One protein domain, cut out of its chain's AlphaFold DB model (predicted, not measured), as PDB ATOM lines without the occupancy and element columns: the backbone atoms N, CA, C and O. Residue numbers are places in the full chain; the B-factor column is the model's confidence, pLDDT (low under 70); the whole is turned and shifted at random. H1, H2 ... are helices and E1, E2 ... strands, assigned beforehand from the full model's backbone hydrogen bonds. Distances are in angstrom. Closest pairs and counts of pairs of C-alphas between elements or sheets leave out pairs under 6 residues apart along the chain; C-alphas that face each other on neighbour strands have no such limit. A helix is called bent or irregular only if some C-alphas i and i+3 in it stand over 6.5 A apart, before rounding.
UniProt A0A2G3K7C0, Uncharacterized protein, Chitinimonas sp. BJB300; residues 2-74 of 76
ATOM      1  N   GLU A   2      26.490 -20.367  -8.555       90.12
ATOM      2  CA  GLU A   2      25.415 -21.330  -8.244       90.12
ATOM      3  C   GLU A   2      24.919 -22.140  -9.453       90.12
ATOM      4  O   GLU A   2      24.984 -23.367  -9.452       90.12
ATOM      5  N   GLN A   3      24.505 -21.470 -10.534       91.81
ATOM      6  CA  GLN A   3      24.042 -22.164 -11.738       91.81
ATOM      7  C   GLN A   3      25.097 -23.139 -12.299       91.81
ATOM      8  O   GLN A   3      24.759 -24.253 -12.694       91.81
ATOM      9  N   ALA A   4      26.374 -22.743 -12.311       90.50
ATOM     10  CA  ALA A   4      27.455 -23.567 -12.844       90.50
ATOM     11  C   ALA A   4      27.723 -24.801 -11.969       90.50
ATOM     12  O   ALA A   4      27.870 -25.902 -12.498       90.50
ATOM     13  N   THR A   5      27.729 -24.651 -10.639       90.62
ATOM     14  CA  THR A   5      27.930 -25.778  -9.714       90.62
ATOM     15  C   THR A   5      26.772 -26.770  -9.747       90.62
ATOM     16  O   THR A   5      27.012 -27.980  -9.796       90.62
ATOM     17  N   THR A   6      25.534 -26.269  -9.813       90.88
ATOM     18  CA  THR A   6      24.320 -27.095  -9.864       90.88
ATOM     19  C   THR A   6      24.225 -27.876 -11.172       90.88
ATOM     20  O   THR A   6      24.000 -29.086 -11.150       90.88
ATOM     21  N   GLN A   7      24.451 -27.226 -12.319       92.56
ATOM     22  CA  GLN A   7      24.390 -27.895 -13.626       92.56
ATOM     23  C   GLN A   7      25.486 -28.952 -13.790       92.56
ATOM     24  O   GLN A   7      25.215 -30.044 -14.287       92.56
ATOM     25  N   ALA A   8      26.706 -28.663 -13.326       93.19
ATOM     26  CA  ALA A   8      27.816 -29.612 -13.374       93.19
ATOM     27  C   ALA A   8      27.729 -30.711 -12.295       93.19
ATOM     28  O   ALA A   8      28.500 -31.670 -12.341       93.19
ATOM     29  N   LYS A   9      26.800 -30.599 -11.331       94.25
ATOM     30  CA  LYS A   9      26.625 -31.530 -10.200       94.25
ATOM     31  C   LYS A   9      27.919 -31.754  -9.405       94.25
ATOM     32  O   LYS A   9      28.211 -32.864  -8.962       94.25
ATOM     33  N   VAL A  10      28.710 -30.694  -9.242       95.50
ATOM     34  CA  VAL A  10      30.011 -30.733  -8.545       95.50
ATOM     35  C   VAL A  10      29.934 -30.249  -7.098       95.50
ATOM     36  O   VAL A  10      30.921 -30.358  -6.374       95.50
ATOM     37  N   GLY A  11      28.779 -29.729  -6.681       94.88
ATOM     38  CA  GLY A  11      28.554 -29.177  -5.354       94.88
ATOM     39  C   GLY A  11      27.600 -27.989  -5.389       94.88
ATOM     40  O   GLY A  11      26.794 -27.856  -6.311       94.88
ATOM     41  N   GLU A  12      27.729 -27.120  -4.398       95.88
ATOM     42  CA  GLU A  12      26.877 -25.960  -4.174       95.88
ATOM     43  C   GLU A  12      27.694 -24.685  -3.950       95.88
ATOM     44  O   GLU A  12      28.853 -24.712  -3.520       95.88
ATOM     45  N   TYR A  13      27.059 -23.559  -4.258       95.62
ATOM     46  CA  TYR A  13      27.488 -22.239  -3.832       95.62
ATOM     47  C   TYR A  13      26.668 -21.873  -2.595       95.62
ATOM     48  O   TYR A  13      25.453 -21.750  -2.694       95.62
ATOM     49  N   ASP A  14      27.332 -21.726  -1.455       94.12
ATOM     50  CA  ASP A  14      26.690 -21.504  -0.150       94.12
ATOM     51  C   ASP A  14      26.515 -20.012   0.148       94.12
ATOM     52  O   ASP A  14      25.577 -19.594   0.820       94.12
ATOM     53  N   GLY A  15      27.385 -19.171  -0.417       94.62
ATOM     54  CA  GLY A  15      27.238 -17.732  -0.295       94.62
ATOM     55  C   GLY A  15      28.519 -16.958  -0.534       94.62
ATOM     56  O   GLY A  15      29.516 -17.469  -1.054       94.62
ATOM     57  N   HIS A  16      28.467 -15.688  -0.146       94.31
ATOM     58  CA  HIS A  16      29.602 -14.787  -0.203       94.31
ATOM     59  C   HIS A  16      29.590 -13.794   0.947       94.31
ATOM     60  O   HIS A  16      28.538 -13.450   1.478       94.31
ATOM     61  N   GLU A  17      30.777 -13.305   1.270       95.38
ATOM     62  CA  GLU A  17      30.990 -12.191   2.183       95.38
ATOM     63  C   GLU A  17      31.719 -11.082   1.438       95.38
ATOM     64  O   GLU A  17      32.641 -11.341   0.664       95.38
ATOM     65  N   VAL A  18      31.301  -9.848   1.680       92.12
ATOM     66  CA  VAL A  18      31.959  -8.650   1.164       92.12
ATOM     67  C   VAL A  18      32.587  -7.938   2.352       92.12
ATOM     68  O   VAL A  18      31.945  -7.810   3.396       92.12
ATOM     69  N   ASP A  19      33.841  -7.507   2.223       92.69
ATOM     70  CA  ASP A  19      34.471  -6.717   3.280       92.69
ATOM     71  C   ASP A  19      33.762  -5.363   3.481       92.69
ATOM     72  O   ASP A  19      32.983  -4.903   2.644       92.69
ATOM     73  N   ALA A  20      34.036  -4.704   4.610       91.69
ATOM     74  CA  ALA A  20      33.362  -3.459   4.989       91.69
ATOM     75  C   ALA A  20      33.538  -2.310   3.976       91.69
ATOM     76  O   ALA A  20      32.728  -1.387   3.956       91.69
ATOM     77  N   ASN A  21      34.583  -2.364   3.145       91.19
ATOM     78  CA  ASN A  21      34.902  -1.336   2.159       91.19
ATOM     79  C   ASN A  21      34.492  -1.746   0.733       91.19
ATOM     80  O   ASN A  21      34.738  -0.991  -0.206       91.19
ATOM     81  N   GLY A  22      33.898  -2.930   0.548       85.88
ATOM     82  CA  GLY A  22      33.536  -3.467  -0.763       85.88
ATOM     83  C   GLY A  22      34.722  -3.915  -1.622       85.88
ATOM     84  O   GLY A  22      34.530  -4.210  -2.799       85.88
ATOM     85  N   ALA A  23      35.940  -3.941  -1.075       87.62
ATOM     86  CA  ALA A  23      37.160  -4.158  -1.854       87.62
ATOM     87  C   ALA A  23      37.415  -5.646  -2.138       87.62
ATOM     88  O   ALA A  23      37.937  -6.005  -3.193       87.62
ATOM     89  N   THR A  24      37.023  -6.510  -1.204       88.50
ATOM     90  CA  THR A  24      37.235  -7.956  -1.265       88.50
ATOM     91  C   THR A  24      35.909  -8.689  -1.159       88.50
ATOM     92  O   THR A  24      35.096  -8.401  -0.282       88.50
ATOM     93  N   VAL A  25      35.724  -9.688  -2.023       89.44
ATOM     94  CA  VAL A  25      34.604 -10.629  -1.952       89.44
ATOM     95  C   VAL A  25      35.146 -12.037  -1.728       89.44
ATOM     96  O   VAL A  25      35.962 -12.533  -2.508       89.44
ATOM     97  N   HIS A  26      34.671 -12.698  -0.681       92.06
ATOM     98  CA  HIS A  26      34.907 -14.112  -0.423       92.06
ATOM     99  C   HIS A  26      33.727 -14.921  -0.948       92.06
ATOM    100  O   HIS A  26      32.594 -14.654  -0.575       92.06
ATOM    101  N   LEU A  27      33.986 -15.911  -1.803       93.25
ATOM    102  CA  LEU A  27      32.972 -16.830  -2.325       93.25
ATOM    103  C   LEU A  27      33.136 -18.198  -1.657       93.25
ATOM    104  O   LEU A  27      34.243 -18.745  -1.638       93.25
ATOM    105  N   TYR A  28      32.043 -18.771  -1.161       95.00
ATOM    106  CA  TYR A  28      32.031 -20.059  -0.472       95.00
ATOM    107  C   TYR A  28      31.344 -21.122  -1.326       95.00
ATOM    108  O   TYR A  28      30.179 -20.996  -1.700       95.00
ATOM    109  N   LEU A  29      32.095 -22.174  -1.654       95.31
ATOM    110  CA  LEU A  29      31.628 -23.305  -2.449       95.31
ATOM    111  C   LEU A  29      31.990 -24.611  -1.747       95.31
ATOM    112  O   LEU A  29      33.111 -24.757  -1.248       95.31
ATOM    113  N   TYR A  30      31.065 -25.567  -1.753       95.56
ATOM    114  CA  TYR A  30      31.215 -26.852  -1.075       95.56
ATOM    115  C   TYR A  30      30.800 -27.997  -1.981       95.56
ATOM    116  O   TYR A  30      29.949 -27.857  -2.848       95.56
ATOM    117  N   GLY A  31      31.439 -29.146  -1.806       95.00
ATOM    118  CA  GLY A  31      31.194 -30.297  -2.656       95.00
ATOM    119  C   GLY A  31      32.192 -31.419  -2.400       95.00
ATOM    120  O   GLY A  31      33.144 -31.254  -1.631       95.00
ATOM    121  N   PRO A  32      31.995 -32.573  -3.052       94.50
ATOM    122  CA  PRO A  32      32.808 -33.767  -2.839       94.50
ATOM    123  C   PRO A  32      34.259 -33.634  -3.327       94.50
ATOM    124  O   PRO A  32      35.108 -34.427  -2.928       94.50
ATOM    125  N   SER A  33      34.568 -32.663  -4.196       95.62
ATOM    126  CA  SER A  33      35.922 -32.448  -4.719       95.62
ATOM    127  C   SER A  33      36.212 -30.963  -4.921       95.62
ATOM    128  O   SER A  33      35.583 -30.302  -5.748       95.62
ATOM    129  N   ALA A  34      37.212 -30.458  -4.195       95.81
ATOM    130  CA  ALA A  34      37.677 -29.081  -4.336       95.81
ATOM    131  C   ALA A  34      38.258 -28.804  -5.733       95.81
ATOM    132  O   ALA A  34      38.060 -27.716  -6.267       95.81
ATOM    133  N   ASP A  35      38.924 -29.789  -6.347       96.50
ATOM    134  CA  ASP A  35      39.480 -29.641  -7.694       96.50
ATOM    135  C   ASP A  35      38.365 -29.481  -8.735       96.50
ATOM    136  O   ASP A  35      38.390 -28.523  -9.500       96.50
ATOM    137  N   ARG A  36      37.331 -30.336  -8.704       96.56
ATOM    138  CA  ARG A  36      36.200 -30.241  -9.649       96.56
ATOM    139  C   ARG A  36      35.409 -28.947  -9.499       96.56
ATOM    140  O   ARG A  36      34.988 -28.367 -10.500       96.56
ATOM    141  N   LEU A  37      35.210 -28.487  -8.260       96.19
ATOM    142  CA  LEU A  37      34.611 -27.177  -7.999       96.19
ATOM    143  C   LEU A  37      35.433 -26.076  -8.663       96.19
ATOM    144  O   LEU A  37      34.886 -25.271  -9.414       96.19
ATOM    145  N   PHE A  38      36.746 -26.075  -8.431       95.31
ATOM    146  CA  PHE A  38      37.640 -25.080  -9.000       95.31
ATOM    147  C   PHE A  38      37.670 -25.120 -10.527       95.31
ATOM    148  O   PHE A  38      37.506 -24.076 -11.146       95.31
ATOM    149  N   GLU A  39      37.811 -26.292 -11.142       95.88
ATOM    150  CA  GLU A  39      37.785 -26.448 -12.602       95.88
ATOM    151  C   GLU A  39      36.492 -25.901 -13.216       95.88
ATOM    152  O   GLU A  39      36.536 -25.248 -14.256       95.88
ATOM    153  N   THR A  40      35.358 -26.096 -12.535       95.88
ATOM    154  CA  THR A  40      34.045 -25.612 -12.983       95.88
ATOM    155  C   THR A  40      33.936 -24.088 -12.917       95.88
ATOM    156  O   THR A  40      33.387 -23.467 -13.826       95.88
ATOM    157  N   VAL A  41      34.447 -23.458 -11.854       93.31
ATOM    158  CA  VAL A  41      34.293 -22.003 -11.649       93.31
ATOM    159  C   VAL A  41      35.452 -21.173 -12.187       93.31
ATOM    160  O   VAL A  41      35.298 -19.968 -12.381       93.31
ATOM    161  N   LYS A  42      36.602 -21.789 -12.469       92.56
ATOM    162  CA  LYS A  42      37.796 -21.113 -12.992       92.56
ATOM    163  C   LYS A  42      37.522 -20.297 -14.265       92.56
ATOM    164  O   LYS A  42      37.990 -19.161 -14.305       92.56
ATOM    165  N   PRO A  43      36.762 -20.775 -15.273       91.88
ATOM    166  CA  PRO A  43      36.443 -19.966 -16.451       91.88
ATOM    167  C   PRO A  43      35.672 -18.691 -16.098       91.88
ATOM    168  O   PRO A  43      35.967 -17.632 -16.641       91.88
ATOM    169  N   ILE A  44      34.745 -18.779 -15.138       91.38
ATOM    170  CA  ILE A  44      33.960 -17.638 -14.653       91.38
ATOM    171  C   ILE A  44      34.882 -16.656 -13.927       91.38
ATOM    172  O   ILE A  44      34.875 -15.470 -14.227       91.38
ATOM    173  N   LEU A  45      35.734 -17.141 -13.015       88.88
ATOM    174  CA  LEU A  45      36.715 -16.299 -12.319       88.88
ATOM    175  C   LEU A  45      37.672 -15.597 -13.291       88.88
ATOM    176  O   LEU A  45      38.063 -14.459 -13.045       88.88
ATOM    177  N   ASN A  46      38.031 -16.249 -14.394       88.06
ATOM    178  CA  ASN A  46      38.892 -15.668 -15.417       88.06
ATOM    179  C   ASN A  46      38.173 -14.628 -16.289       88.06
ATOM    180  O   ASN A  46      38.819 -13.671 -16.697       88.06
ATOM    181  N   SER A  47      36.866 -14.768 -16.542       88.62
ATOM    182  CA  SER A  47      36.099 -13.807 -17.351       88.62
ATOM    183  C   SER A  47      35.650 -12.556 -16.585       88.62
ATOM    184  O   SER A  47      35.183 -11.602 -17.194       88.62
ATOM    185  N   THR A  48      35.730 -12.552 -15.253       86.00
ATOM    186  CA  THR A  48      35.197 -11.461 -14.419       86.00
ATOM    187  C   THR A  48      36.138 -10.253 -14.353       86.00
ATOM    188  O   THR A  48      36.937 -10.134 -13.426       86.00
ATOM    189  N   GLU A  49      36.061  -9.326 -15.301       79.81
ATOM    190  CA  GLU A  49      37.038  -8.233 -15.488       79.81
ATOM    191  C   GLU A  49      37.346  -7.386 -14.234       79.81
ATOM    192  O   GLU A  49      38.485  -6.972 -14.048       79.81
ATOM    193  N   PHE A  50      36.395  -7.224 -13.313       77.12
ATOM    194  CA  PHE A  50      36.550  -6.434 -12.081       77.12
ATOM    195  C   PHE A  50      37.299  -7.134 -10.928       77.12
ATOM    196  O   PHE A  50      37.476  -6.542  -9.867       77.12
ATOM    197  N   VAL A  51      37.768  -8.376 -11.107       78.75
ATOM    198  CA  VAL A  51      38.605  -9.077 -10.114       78.75
ATOM    199  C   VAL A  51      40.076  -8.993 -10.521       78.75
ATOM    200  O   VAL A  51      40.499  -9.655 -11.467       78.75
ATOM    201  N   THR A  52      40.866  -8.193  -9.804       78.44
ATOM    202  CA  THR A  52      42.247  -7.871 -10.205       78.44
ATOM    203  C   THR A  52      43.273  -8.930  -9.791       78.44
ATOM    204  O   THR A  52      44.278  -9.063 -10.470       78.44
ATOM    205  N   ASN A  53      43.023  -9.712  -8.732       82.31
ATOM    206  CA  ASN A  53      43.903 -10.798  -8.267       82.31
ATOM    207  C   ASN A  53      43.100 -11.861  -7.487       82.31
ATOM    208  O   ASN A  53      43.071 -11.826  -6.255       82.31
ATOM    209  N   PRO A  54      42.398 -12.789  -8.157       86.94
ATOM    210  CA  PRO A  54      41.656 -13.824  -7.451       86.94
ATOM    211  C   PRO A  54      42.610 -14.826  -6.780       86.94
ATOM    212  O   PRO A  54      43.383 -15.508  -7.455       86.94
ATOM    213  N   THR A  55      42.495 -14.985  -5.461       92.44
ATOM    214  CA  THR A  55      43.145 -16.074  -4.715       92.44
ATOM    215  C   THR A  55      42.122 -17.172  -4.426       92.44
ATOM    216  O   THR A  55      41.079 -16.928  -3.818       92.44
ATOM    217  N   VAL A  56      42.420 -18.407  -4.831       94.12
ATOM    218  CA  VAL A  56      41.567 -19.580  -4.602       94.12
ATOM    219  C   VAL A  56      42.201 -20.491  -3.561       94.12
ATOM    220  O   VAL A  56      43.352 -20.902  -3.685       94.12
ATOM    221  N   LYS A  57      41.425 -20.855  -2.540       95.50
ATOM    222  CA  LYS A  57      41.839 -21.771  -1.472       95.50
ATOM    223  C   LYS A  57      41.048 -23.071  -1.569       95.50
ATOM    224  O   LYS A  57      39.883 -23.126  -1.184       95.50
ATOM    225  N   LEU A  58      41.696 -24.124  -2.054       96.38
ATOM    226  CA  LEU A  58      41.146 -25.478  -2.096       96.38
ATOM    227  C   LEU A  58      41.370 -26.146  -0.743       96.38
ATOM    228  O   LEU A  58      42.497 -26.184  -0.248       96.38
ATOM    229  N   ARG A  59      40.307 -26.683  -0.140       96.25
ATOM    230  CA  ARG A  59      40.364 -27.419   1.130       96.25
ATOM    231  C   ARG A  59      39.819 -28.828   0.930       96.25
ATOM    232  O   ARG A  59      38.678 -28.992   0.512       96.25
ATOM    233  N   TYR A  60      40.624 -29.833   1.262       94.81
ATOM    234  CA  TYR A  60      40.292 -31.248   1.075       94.81
ATOM    235  C   TYR A  60      39.801 -31.863   2.387       94.81
ATOM    236  O   TYR A  60      40.487 -32.677   3.003       94.81
ATOM    237  N   GLY A  61      38.634 -31.411   2.848       90.69
ATOM    238  CA  GLY A  61      38.031 -31.855   4.103       90.69
ATOM    239  C   GLY A  61      37.282 -30.746   4.851       90.69
ATOM    240  O   GLY A  61      37.108 -29.640   4.323       90.69
ATOM    241  N   PRO A  62      36.833 -31.024   6.090       87.19
ATOM    242  CA  PRO A  62      36.071 -30.070   6.892       87.19
ATOM    243  C   PRO A  62      36.896 -28.816   7.253       87.19
ATOM    244  O   PRO A  62      38.125 -28.837   7.178       87.19
ATOM    245  N   PRO A  63      36.255 -27.712   7.679       82.81
ATOM    246  CA  PRO A  63      36.925 -26.502   8.166       82.81
ATOM    247  C   PRO A  63      37.598 -26.724   9.535       82.81
ATOM    248  O   PRO A  63      37.176 -26.172  10.544       82.81
ATOM    249  N   LYS A  64      38.634 -27.566   9.591       87.94
ATOM    250  CA  LYS A  64      39.397 -27.883  10.809       87.94
ATOM    251  C   LYS A  64      40.889 -27.639  10.597       87.94
ATOM    252  O   LYS A  64      41.383 -27.688   9.469       87.94
ATOM    253  N   ALA A  65      41.605 -27.392  11.691       85.81
ATOM    254  CA  ALA A  65      43.060 -27.290  11.673       85.81
ATOM    255  C   ALA A  65      43.698 -28.596  11.162       85.81
ATOM    256  O   ALA A  65      43.184 -29.685  11.414       85.81
ATOM    257  N   GLY A  66      44.807 -28.480  10.427       89.56
ATOM    258  CA  GLY A  66      45.550 -29.627   9.888       89.56
ATOM    259  C   GLY A  66      44.955 -30.269   8.629       89.56
ATOM    260  O   GLY A  66      45.531 -31.216   8.103       89.56
ATOM    261  N   VAL A  67      43.830 -29.764   8.110       93.31
ATOM    262  CA  VAL A  67      43.258 -30.259   6.849       93.31
ATOM    263  C   VAL A  67      44.119 -29.814   5.673       93.31
ATOM    264  O   VAL A  67      44.538 -28.660   5.595       93.31
ATOM    265  N   LYS A  68      44.362 -30.733   4.732       95.44
ATOM    266  CA  LYS A  68      45.134 -30.450   3.521       95.44
ATOM    267  C   LYS A  68      44.486 -29.304   2.745       95.44
ATOM    268  O   LYS A  68      43.295 -29.344   2.423       95.44
ATOM    269  N   GLN A  69      45.294 -28.307   2.410       96.06
ATOM    270  CA  GLN A  69      44.874 -27.139   1.651       96.06
ATOM    271  C   GLN A  69      45.869 -26.823   0.542       96.06
ATOM    272  O   GLN A  69      47.054 -27.143   0.639       96.06
ATOM    273  N   LYS A  70      45.371 -26.184  -0.512       96.19
ATOM    274  CA  LYS A  70      46.172 -25.632  -1.601       96.19
ATOM    275  C   LYS A  70      45.681 -24.223  -1.893       96.19
ATOM    276  O   LYS A  70      44.487 -24.027  -2.099       96.19
ATOM    277  N   VAL A  71      46.597 -23.261  -1.909       95.75
ATOM    278  CA  VAL A  71      46.308 -21.881  -2.311       95.75
ATOM    279  C   VAL A  71      46.841 -21.671  -3.723       95.75
ATOM    280  O   VAL A  71      47.920 -22.155  -4.063       95.75
ATOM    281  N   LEU A  72      46.036 -21.024  -4.555       93.50
ATOM    282  CA  LEU A  72      46.315 -20.737  -5.952       93.50
ATOM    283  C   LEU A  72      46.066 -19.255  -6.195       93.50
ATOM    284  O   LEU A  72      44.943 -18.787  -6.011       93.50
ATOM    285  N   ASP A  73      47.082 -18.544  -6.662       91.75
ATOM    286  CA  ASP A  73      46.919 -17.193  -7.184       91.75
ATOM    287  C   ASP A  73      46.615 -17.278  -8.680       91.75
ATOM    288  O   ASP A  73      47.406 -17.815  -9.465       91.75
ATOM    289  N   LEU A  74      45.445 -16.786  -9.083       85.38
ATOM    290  CA  LEU A  74      45.065 -16.713 -10.488       85.38
ATOM    291  C   LEU A  74      45.680 -15.454 -11.090       85.38
ATOM    292  O   LEU A  74      45.107 -14.372 -11.025       85.38
TER     293      LEU A  74
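Overview. This is residues 2 to 74 of the 76 residues of an uncharacterized protein of Chitinimonas sp. BJB300 (UniProt A0A2G3K7C0). What does the model look like? Two strand hairpins, E1 with E2 and E3 with E4, stand side by side as a row of four strands with a gap between E2 and E3, and both helices lie over one side: H1 by E1, H2 by E2 and E3. What is printed? There are 73 residues, with elements in the order H1 E1 E2 H2 E3 E4, two antiparallel two-stranded sheets and a mixed class of helices and strands. The whole is compact, with a radius of gyration of the C-alphas of 12.5 A and spans of 31 by 30 by 20 A.

Arrangement. How does the first half sit? The closest C-alphas of H1, residues 2 to 8, and E1, residues 12 to 18, are Glu 2 and Tyr 13, 5.0 A apart. E1 and E2, residues 25 to 30, form an antiparallel hairpin at 161 degrees, with N 14 and O 28 2.9 A apart, within hydrogen-bond range. What does H2, residues 34 to 47, meet? With residues 37 to 41 alone it touches H1, closest at the C-alphas of Ala 4 and Thr 40, 6.9 A, at a steep tilt of 57 degrees, opposite ways. Its closest C-alpha pair with E3, residues 55 to 59, is Ala 34 and Leu 58, 5.5 A. How do the remaining strands and the helix backbones stand? E3 and E4, residues 69 to 73, form an antiparallel hairpin at 165 degrees, with N 58 and O 70 2.8 A apart, within hydrogen-bond range. E2 and E3 are near each other, with 5 pairs of C-alphas within 10 A, while E1 and E3 are apart. Every O i to N i+4 pair of H1 is within hydrogen-bond range, against 8 of 10 in H2.

Along the chain. Where do the elements begin and end? H1 begins at C-alpha 2, (25.415, -21.330, -8.244), and E4 ends at C-alpha 73, (46.919, -17.193, -7.184). How long are they? E1 is 18.8 A long, E2 16.6 A and H2 20.1 A. H2 is irregular: C-alphas 40 and 43 are 7.0 A apart.

Size, cuts and confidence. How large is it? The two C-alphas farthest apart are those of Glu 49 and Gly 66, 34.3 A. Is it unbroken and confident? The printed part has no cut, no link is long, and no printed residue is under 70 in pLDDT.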